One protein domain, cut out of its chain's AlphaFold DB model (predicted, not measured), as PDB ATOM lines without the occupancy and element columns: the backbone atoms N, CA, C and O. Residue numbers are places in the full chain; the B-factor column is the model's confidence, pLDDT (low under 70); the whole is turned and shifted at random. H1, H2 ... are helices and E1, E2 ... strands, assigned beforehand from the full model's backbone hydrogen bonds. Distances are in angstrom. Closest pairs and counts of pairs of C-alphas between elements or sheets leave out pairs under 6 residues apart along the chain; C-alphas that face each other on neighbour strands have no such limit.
ATOM      1  N   ILE A 140     114.002  40.720  -8.052       66.00
ATOM      2  CA  ILE A 140     114.465  39.427  -7.526       66.00
ATOM      3  C   ILE A 140     113.934  39.253  -6.105       66.00
ATOM      4  O   ILE A 140     114.530  39.752  -5.158       66.00
ATOM      5  N   HIS A 141     112.851  38.494  -5.951       59.22
ATOM      6  CA  HIS A 141     112.275  38.160  -4.648       59.22
ATOM      7  C   HIS A 141     112.474  36.665  -4.365       59.22
ATOM      8  O   HIS A 141     112.183  35.820  -5.212       59.22
ATOM      9  N   ASN A 142     113.011  36.307  -3.192       69.62
ATOM     10  CA  ASN A 142     113.308  34.914  -2.804       69.62
ATOM     11  C   ASN A 142     114.104  34.101  -3.852       69.62
ATOM     12  O   ASN A 142     113.856  32.914  -4.059       69.62
ATOM     13  N   LYS A 143     115.083  34.737  -4.514       78.44
ATOM     14  CA  LYS A 143     115.868  34.192  -5.649       78.44
ATOM     15  C   LYS A 143     115.066  33.899  -6.931       78.44
ATOM     16  O   LYS A 143     115.660  33.424  -7.897       78.44
ATOM     17  N   LYS A 144     113.764  34.195  -6.984       74.19
ATOM     18  CA  LYS A 144     112.977  34.175  -8.223       74.19
ATOM     19  C   LYS A 144     113.097  35.537  -8.912       74.19
ATOM     20  O   LYS A 144     112.819  36.565  -8.305       74.19
ATOM     21  N   VAL A 145     113.486  35.525 -10.184       77.62
ATOM     22  CA  VAL A 145     113.355  36.673 -11.093       77.62
ATOM     23  C   VAL A 145     111.881  36.804 -11.467       77.62
ATOM     24  O   VAL A 145     111.334  35.898 -12.092       77.62
ATOM     25  N   ILE A 146     111.245  37.904 -11.069       75.69
ATOM     26  CA  ILE A 146     109.873  38.260 -11.443       75.69
ATOM     27  C   ILE A 146     109.951  39.344 -12.518       75.69
ATOM     28  O   ILE A 146     110.670  40.339 -12.365       75.69
ATOM     29  N   ARG A 147     109.236  39.137 -13.626       77.69
ATOM     30  CA  ARG A 147     109.150  40.108 -14.725       77.69
ATOM     31  C   ARG A 147     108.106  41.177 -14.410       77.69
ATOM     32  O   ARG A 147     107.113  40.902 -13.745       77.69
ATOM     33  N   THR A 148     108.298  42.389 -14.927       71.19
ATOM     34  CA  THR A 148     107.402  43.525 -14.650       71.19
ATOM     35  C   THR A 148     105.950  43.258 -15.064       71.19
ATOM     36  O   THR A 148     105.042  43.739 -14.400       71.19
ATOM     37  N   GLU A 149     105.719  42.476 -16.123       76.88
ATOM     38  CA  GLU A 149     104.367  42.120 -16.581       76.88
ATOM     39  C   GLU A 149     103.691  41.083 -15.664       76.88
ATOM     40  O   GLU A 149     102.555  41.298 -15.254       76.88
ATOM     41  N   GLU A 150     104.416  40.042 -15.227       75.75
ATOM     42  CA  GLU A 150     103.933  39.078 -14.217       75.75
ATOM     43  C   GLU A 150     103.527  39.804 -12.920       75.75
ATOM     44  O   GLU A 150     102.474  39.538 -12.346       75.75
ATOM     45  N   LEU A 151     104.325  40.794 -12.500       74.88
ATOM     46  CA  LEU A 151     104.031  41.608 -11.321       74.88
ATOM     47  C   LEU A 151     102.744  42.442 -11.479       74.88
ATOM     48  O   LEU A 151     102.043  42.645 -10.491       74.88
ATOM     49  N   LYS A 152     102.408  42.923 -12.686       74.50
ATOM     50  CA  LYS A 152     101.145  43.651 -12.930       74.50
ATOM     51  C   LYS A 152      99.937  42.723 -12.838       74.50
ATOM     52  O   LYS A 152      98.926  43.125 -12.266       74.50
ATOM     53  N   GLU A 153     100.037  41.509 -13.379       77.81
ATOM     54  CA  GLU A 153      98.967  40.507 -13.311       77.81
ATOM     55  C   GLU A 153      98.707  40.081 -11.858       77.81
ATOM     56  O   GLU A 153      97.572  40.189 -11.380       77.81
ATOM     57  N   ASP A 154      99.761  39.711 -11.123       75.19
ATOM     58  CA  ASP A 154      99.680  39.318  -9.711       75.19
ATOM     59  C   ASP A 154      99.151  40.460  -8.823       75.19
ATOM     60  O   ASP A 154      98.284  40.240  -7.972       75.19
ATOM     61  N   LEU A 155      99.622  41.700  -9.025       72.12
ATOM     62  CA  LEU A 155      99.172  42.846  -8.229       72.12
ATOM     63  C   LEU A 155      97.738  43.267  -8.588       72.12
ATOM     64  O   LEU A 155      96.953  43.579  -7.694       72.12
ATOM     65  N   GLY A 156      97.362  43.210  -9.869       70.31
ATOM     66  CA  GLY A 156      95.983  43.414 -10.314       70.31
ATOM     67  C   GLY A 156      95.026  42.389  -9.698       70.31
ATOM     68  O   GLY A 156      93.940  42.750  -9.238       70.31
ATOM     69  N   PHE A 157      95.451  41.127  -9.596       70.38
ATOM     70  CA  PHE A 157      94.696  40.079  -8.913       70.38
ATOM     71  C   PHE A 157      94.624  40.317  -7.395       70.38
ATOM     72  O   PHE A 157      93.539  40.251  -6.816       70.38
ATOM     73  N   ALA A 158      95.733  40.675  -6.742       67.12
ATOM     74  CA  ALA A 158      95.758  40.978  -5.309       67.12
ATOM     75  C   ALA A 158      94.844  42.166  -4.943       67.12
ATOM     76  O   ALA A 158      94.028  42.058  -4.022       67.12
ATOM     77  N   CYS A 159      94.898  43.263  -5.706       63.50
ATOM     78  CA  CYS A 159      93.998  44.409  -5.541       63.50
ATOM     79  C   CYS A 159      92.524  44.033  -5.766       63.50
ATOM     80  O   CYS A 159      91.654  44.530  -5.051       63.50
ATOM     81  N   LYS A 160      92.233  43.109  -6.692       61.00
ATOM     82  CA  LYS A 160      90.879  42.582  -6.935       61.00
ATOM     83  C   LYS A 160      90.336  41.730  -5.775       61.00
ATOM     84  O   LYS A 160      89.122  41.627  -5.633       61.00
ATOM     85  N   PHE A 161      91.204  41.148  -4.943       54.56
ATOM     86  CA  PHE A 161      90.823  40.281  -3.815       54.56
ATOM     87  C   PHE A 161      90.853  40.950  -2.433       54.56
ATOM     88  O   PHE A 161      90.322  40.377  -1.478       54.56
ATOM     89  N   ALA A 162      91.433  42.147  -2.311       56.91
ATOM     90  CA  ALA A 162      91.585  42.849  -1.035       56.91
ATOM     91  C   ALA A 162      90.250  43.204  -0.347       56.91
ATOM     92  O   ALA A 162      90.226  43.358   0.872       56.91
ATOM     93  N   ASN A 163      89.138  43.286  -1.092       49.16
ATOM     94  CA  ASN A 163      87.810  43.519  -0.528       49.16
ATOM     95  C   ASN A 163      86.790  42.474  -1.017       49.16
ATOM     96  O   ASN A 163      86.121  42.667  -2.029       49.16
ATOM     97  N   ARG A 164      86.651  41.356  -0.285       53.06
ATOM     98  CA  ARG A 164      85.776  40.213  -0.649       53.06
ATOM     99  C   ARG A 164      84.276  40.539  -0.752       53.06
ATOM    100  O   ARG A 164      83.517  39.681  -1.193       53.06
ATOM    101  N   CYS A 165      83.854  41.728  -0.325       59.91
ATOM    102  CA  CYS A 165      82.461  42.176  -0.370       59.91
ATOM    103  C   CYS A 165      82.171  43.175  -1.505       59.91
ATOM    104  O   CYS A 165      81.001  43.435  -1.781       59.91
ATOM    105  N   ASP A 166      83.199  43.713  -2.172       60.84
ATOM    106  CA  ASP A 166      83.027  44.559  -3.359       60.84
ATOM    107  C   ASP A 166      83.041  43.717  -4.637       60.84
ATOM    108  O   ASP A 166      83.716  42.691  -4.732       60.84
ATOM    109  N   LYS A 167      82.352  44.192  -5.681       75.50
ATOM    110  CA  LYS A 167      82.303  43.541  -7.008       75.50
ATOM    111  C   LYS A 167      83.604  43.707  -7.822       75.50
ATOM    112  O   LYS A 167      83.582  43.646  -9.050       75.50
ATOM    113  N   GLY A 168      84.734  43.910  -7.145       71.81
ATOM    114  CA  GLY A 168      85.978  44.412  -7.725       71.81
ATOM    115  C   GLY A 168      85.878  45.886  -8.156       71.81
ATOM    116  O   GLY A 168      84.827  46.514  -8.001       71.81
ATOM    117  N   PRO A 169      86.962  46.462  -8.706       68.00
ATOM    118  CA  PRO A 169      86.902  47.785  -9.318       68.00
ATOM    119  C   PRO A 169      85.938  47.754 -10.513       68.00
ATOM    120  O   PRO A 169      86.143  46.987 -11.451       68.00
ATOM    121  N   MET A 170      84.906  48.603 -10.493       75.75
ATOM    122  CA  MET A 170      83.892  48.673 -11.563       75.75
ATOM    123  C   MET A 170      84.458  49.149 -12.914       75.75
ATOM    124  O   MET A 170      83.803  48.968 -13.933       75.75
ATOM    125  N   HIS A 171      85.667  49.724 -12.910       74.12
ATOM    126  CA  HIS A 171      86.379  50.235 -14.081       74.12
ATOM    127  C   HIS A 171      87.872  49.869 -14.021       74.12
ATOM    128  O   HIS A 171      88.690  50.711 -13.632       74.12
ATOM    129  N   PRO A 172      88.264  48.621 -14.345       69.00
ATOM    130  CA  PRO A 172      89.674  48.233 -14.374       69.00
ATOM    131  C   PRO A 172      90.481  49.061 -15.387       69.00
ATOM    132  O   PRO A 172      91.630  49.392 -15.114       69.00
ATOM    133  N   GLU A 173      89.869  49.482 -16.497       76.19
ATOM    134  CA  GLU A 173      90.460  50.366 -17.511       76.19
ATOM    135  C   GLU A 173      90.794  51.789 -17.021       76.19
ATOM    136  O   GLU A 173      91.666  52.440 -17.591       76.19
ATOM    137  N   VAL A 174      90.151  52.271 -15.951       75.62
ATOM    138  CA  VAL A 174      90.475  53.566 -15.316       75.62
ATOM    139  C   VAL A 174      91.544  53.395 -14.228       75.62
ATOM    140  O   VAL A 174      92.183  54.362 -13.807       75.62
ATOM    141  N   PHE A 175      91.792  52.158 -13.786       73.81
ATOM    142  CA  PHE A 175      92.777  51.834 -12.764       73.81
ATOM    143  C   PHE A 175      94.191  51.770 -13.360       73.81
ATOM    144  O   PHE A 175      94.816  50.712 -13.449       73.81
ATOM    145  N   ASN A 176      94.718  52.938 -13.741       75.94
ATOM    146  CA  ASN A 176      96.140  53.107 -14.023       75.94
ATOM    147  C   ASN A 176      96.939  52.791 -12.750       75.94
ATOM    148  O   ASN A 176      97.140  53.645 -11.883       75.94
ATOM    149  N   LEU A 177      97.385  51.536 -12.649       78.12
ATOM    150  CA  LEU A 177      98.424  51.104 -11.725       78.12
ATOM    151  C   LEU A 177      99.593  52.091 -11.813       78.12
ATOM    152  O   LEU A 177      99.974  52.514 -12.907       78.12
ATOM    153  N   PHE A 178     100.147  52.470 -10.657       87.94
ATOM    154  CA  PHE A 178     101.256  53.419 -10.604       87.94
ATOM    155  C   PHE A 178     102.393  52.994 -11.553       87.94
ATOM    156  O   PHE A 178     102.599  51.789 -11.740       87.94
ATOM    157  N   PRO A 179     103.171  53.946 -12.111       89.88
ATOM    158  CA  PRO A 179     104.342  53.625 -12.920       89.88
ATOM    159  C   PRO A 179     105.201  52.547 -12.253       89.88
ATOM    160  O   PRO A 179     105.368  52.553 -11.033       89.88
ATOM    161  N   ALA A 180     105.756  51.620 -13.039       83.56
ATOM    162  CA  ALA A 180     106.456  50.450 -12.496       83.56
ATOM    163  C   ALA A 180     107.590  50.821 -11.514       83.56
ATOM    164  O   ALA A 180     107.831  50.101 -10.549       83.56
ATOM    165  N   SER A 181     108.226  51.981 -11.711       83.75
ATOM    166  CA  SER A 181     109.191  52.584 -10.784       83.75
ATOM    167  C   SER A 181     108.588  52.924  -9.414       83.75
ATOM    168  O   SER A 181     109.187  52.612  -8.388       83.75
ATOM    169  N   THR A 182     107.391  53.511  -9.370       88.31
ATOM    170  CA  THR A 182     106.655  53.813  -8.133       88.31
ATOM    171  C   THR A 182     106.242  52.536  -7.401       88.31
ATOM    172  O   THR A 182     106.418  52.455  -6.187       88.31
ATOM    173  N   LEU A 183     105.757  51.514  -8.119       88.38
ATOM    174  CA  LEU A 183     105.449  50.211  -7.514       88.38
ATOM    175  C   LEU A 183     106.702  49.544  -6.938       88.38
ATOM    176  O   LEU A 183     106.665  49.081  -5.800       88.38
ATOM    177  N   ALA A 184     107.819  49.556  -7.671       86.25
ATOM    178  CA  ALA A 184     109.095  49.049  -7.173       86.25
ATOM    179  C   ALA A 184     109.536  49.788  -5.896       86.25
ATOM    180  O   ALA A 184     109.857  49.140  -4.905       86.25
ATOM    181  N   MET A 185     109.462  51.126  -5.867       90.88
ATOM    182  CA  MET A 185     109.773  51.914  -4.665       90.88
ATOM    183  C   MET A 185     108.888  51.551  -3.465       90.88
ATOM    184  O   MET A 185     109.406  51.407  -2.359       90.88
ATOM    185  N   ILE A 186     107.575  51.392  -3.666       91.50
ATOM    186  CA  ILE A 186     106.635  51.027  -2.596       91.50
ATOM    187  C   ILE A 186     106.937  49.619  -2.069       91.50
ATOM    188  O   ILE A 186     107.038  49.433  -0.857       91.50
ATOM    189  N   LEU A 187     107.140  48.641  -2.956       89.19
ATOM    190  CA  LEU A 187     107.461  47.264  -2.568       89.19
ATOM    191  C   LEU A 187     108.806  47.181  -1.837       89.19
ATOM    192  O   LEU A 187     108.875  46.577  -0.772       89.19
ATOM    193  N   THR A 188     109.842  47.865  -2.329       89.94
ATOM    194  CA  THR A 188     111.139  47.965  -1.643       89.94
ATOM    195  C   THR A 188     111.015  48.661  -0.283       89.94
ATOM    196  O   THR A 188     111.672  48.246   0.671       89.94
ATOM    197  N   ALA A 189     110.174  49.691  -0.139       88.81
ATOM    198  CA  ALA A 189     109.933  50.331   1.156       88.81
ATOM    199  C   ALA A 189     109.219  49.391   2.146       88.81
ATOM    200  O   ALA A 189     109.585  49.355   3.322       88.81
ATOM    201  N   ILE A 190     108.249  48.603   1.670       91.50
ATOM    202  CA  ILE A 190     107.542  47.588   2.464       91.50
ATOM    203  C   ILE A 190     108.491  46.460   2.881       91.50
ATOM    204  O   ILE A 190     108.536  46.132   4.061       91.50
ATOM    205  N   GLU A 191     109.290  45.912   1.962       88.88
ATOM    206  CA  GLU A 191     110.261  44.839   2.233       88.88
ATOM    207  C   GLU A 191     111.298  45.274   3.283       88.88
ATOM    208  O   GLU A 191     111.435  44.635   4.326       88.88
ATOM    209  N   ASN A 192     111.927  46.442   3.092       85.69
ATOM    210  CA  ASN A 192     112.851  47.025   4.076       85.69
ATOM    211  C   ASN A 192     112.171  47.377   5.413       85.69
ATOM    212  O   ASN A 192     112.832  47.412   6.454       85.69
ATOM    213  N   GLY A 193     110.870  47.679   5.398       89.62
ATOM    214  CA  GLY A 193     110.070  47.888   6.601       89.62
ATOM    215  C   GLY A 193     109.857  46.584   7.367       89.62
ATOM    216  O   GLY A 193     110.194  46.506   8.547       89.62
ATOM    217  N   ILE A 194     109.353  45.550   6.688       85.25
ATOM    218  CA  ILE A 194     109.081  44.226   7.261       85.25
ATOM    219  C   ILE A 194     110.356  43.620   7.846       85.25
ATOM    220  O   ILE A 194     110.312  43.145   8.979       85.25
ATOM    221  N   ASP A 195     111.491  43.697   7.147       76.12
ATOM    222  CA  ASP A 195     112.766  43.178   7.655       76.12
ATOM    223  C   ASP A 195     113.176  43.852   8.974       76.12
ATOM    224  O   ASP A 195     113.516  43.160   9.933       76.12
ATOM    225  N   LYS A 196     113.066  45.186   9.075       76.69
ATOM    226  CA  LYS A 196     113.367  45.929  10.316       76.69
ATOM    227  C   LYS A 196     112.428  45.570  11.468       76.69
ATOM    228  O   LYS A 196     112.872  45.476  12.613       76.69
ATOM    229  N   TRP A 197     111.143  45.369  11.175       74.62
ATOM    230  CA  TRP A 197     110.156  44.926  12.164       74.62
ATOM    231  C   TRP A 197     110.428  43.487  12.626       74.62
ATOM    232  O   TRP A 197     110.409  43.215  13.826       74.62
ATOM    233  N   ALA A 198     110.736  42.575  11.702       76.50
ATOM    234  CA  ALA A 198     110.962  41.159  11.985       76.50
ATOM    235  C   ALA A 198     112.285  40.883  12.721       76.50
ATOM    236  O   ALA A 198     112.349  39.967  13.543       76.50
ATOM    237  N   THR A 199     113.344  41.660  12.465       83.00
ATOM    238  CA  THR A 199     114.621  41.522  13.190       83.00
ATOM    239  C   THR A 199     114.621  42.195  14.561       83.00
ATOM    240  O   THR A 199     115.547  41.962  15.341       83.00
TER     241      THR A 199
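This is residues 140 to 199 of the 246 residues of an uncharacterized protein of Mycena chlorophos (UniProt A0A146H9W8). Two helices, H1 and H2, make a wide, loose V, with their first residues near each other and their far ends spread. Residues 162 to 179 run out past the end of H1 and fold back to the start of H2, and a small turn with the short strand E1 leads into H1. The printed part has 60 residues with one named strand and two named helices, in the order E1, H1, H2, and is mostly helix. It is loose, with a radius of gyration of the C-alphas of 13.7 A, and elongated, spanning 39 by 25 by 19 A.

Begin at C-alpha 140, at (114.465, 39.427, -7.526); soon after it comes E1, residues 144 to 146. Find C-alpha 148 at (107.402, 43.525, -14.650); from there H1, residues 148 to 161, runs 20.1 A. H2, residues 180 to 199, runs 28.4 A to C-alpha 199 at (114.621, 41.522, 13.190).

E1 pairs with no named strand, but residues 140 to 141 pair with residues 144 to 145 of E1, antiparallel. E1 and H1 meet only through their tight link, and E1 and H2 are apart. Look at Thr 148 and Ala 180: their C-alphas, the closest of H1 and H2, are 7.3 A apart, and the helices are close but not clearly touching. They run the same way at a steep tilt of 69 degrees, only just short of about perpendicular. In H1 and H2 every O i to N i+4 pair is within hydrogen-bond range.

The C-alphas of His 171 and Thr 199, the two farthest apart, are 40.2 A apart. The printed part has no cut, and the link from H1 to H2 is long. Residues 142 to 147, 161 to 167 and 192 to 199 stand free. The mean pLDDT of the printed part is 75.7; look for values under 70 at residues 140 to 142, 158 to 166, 169 and 172.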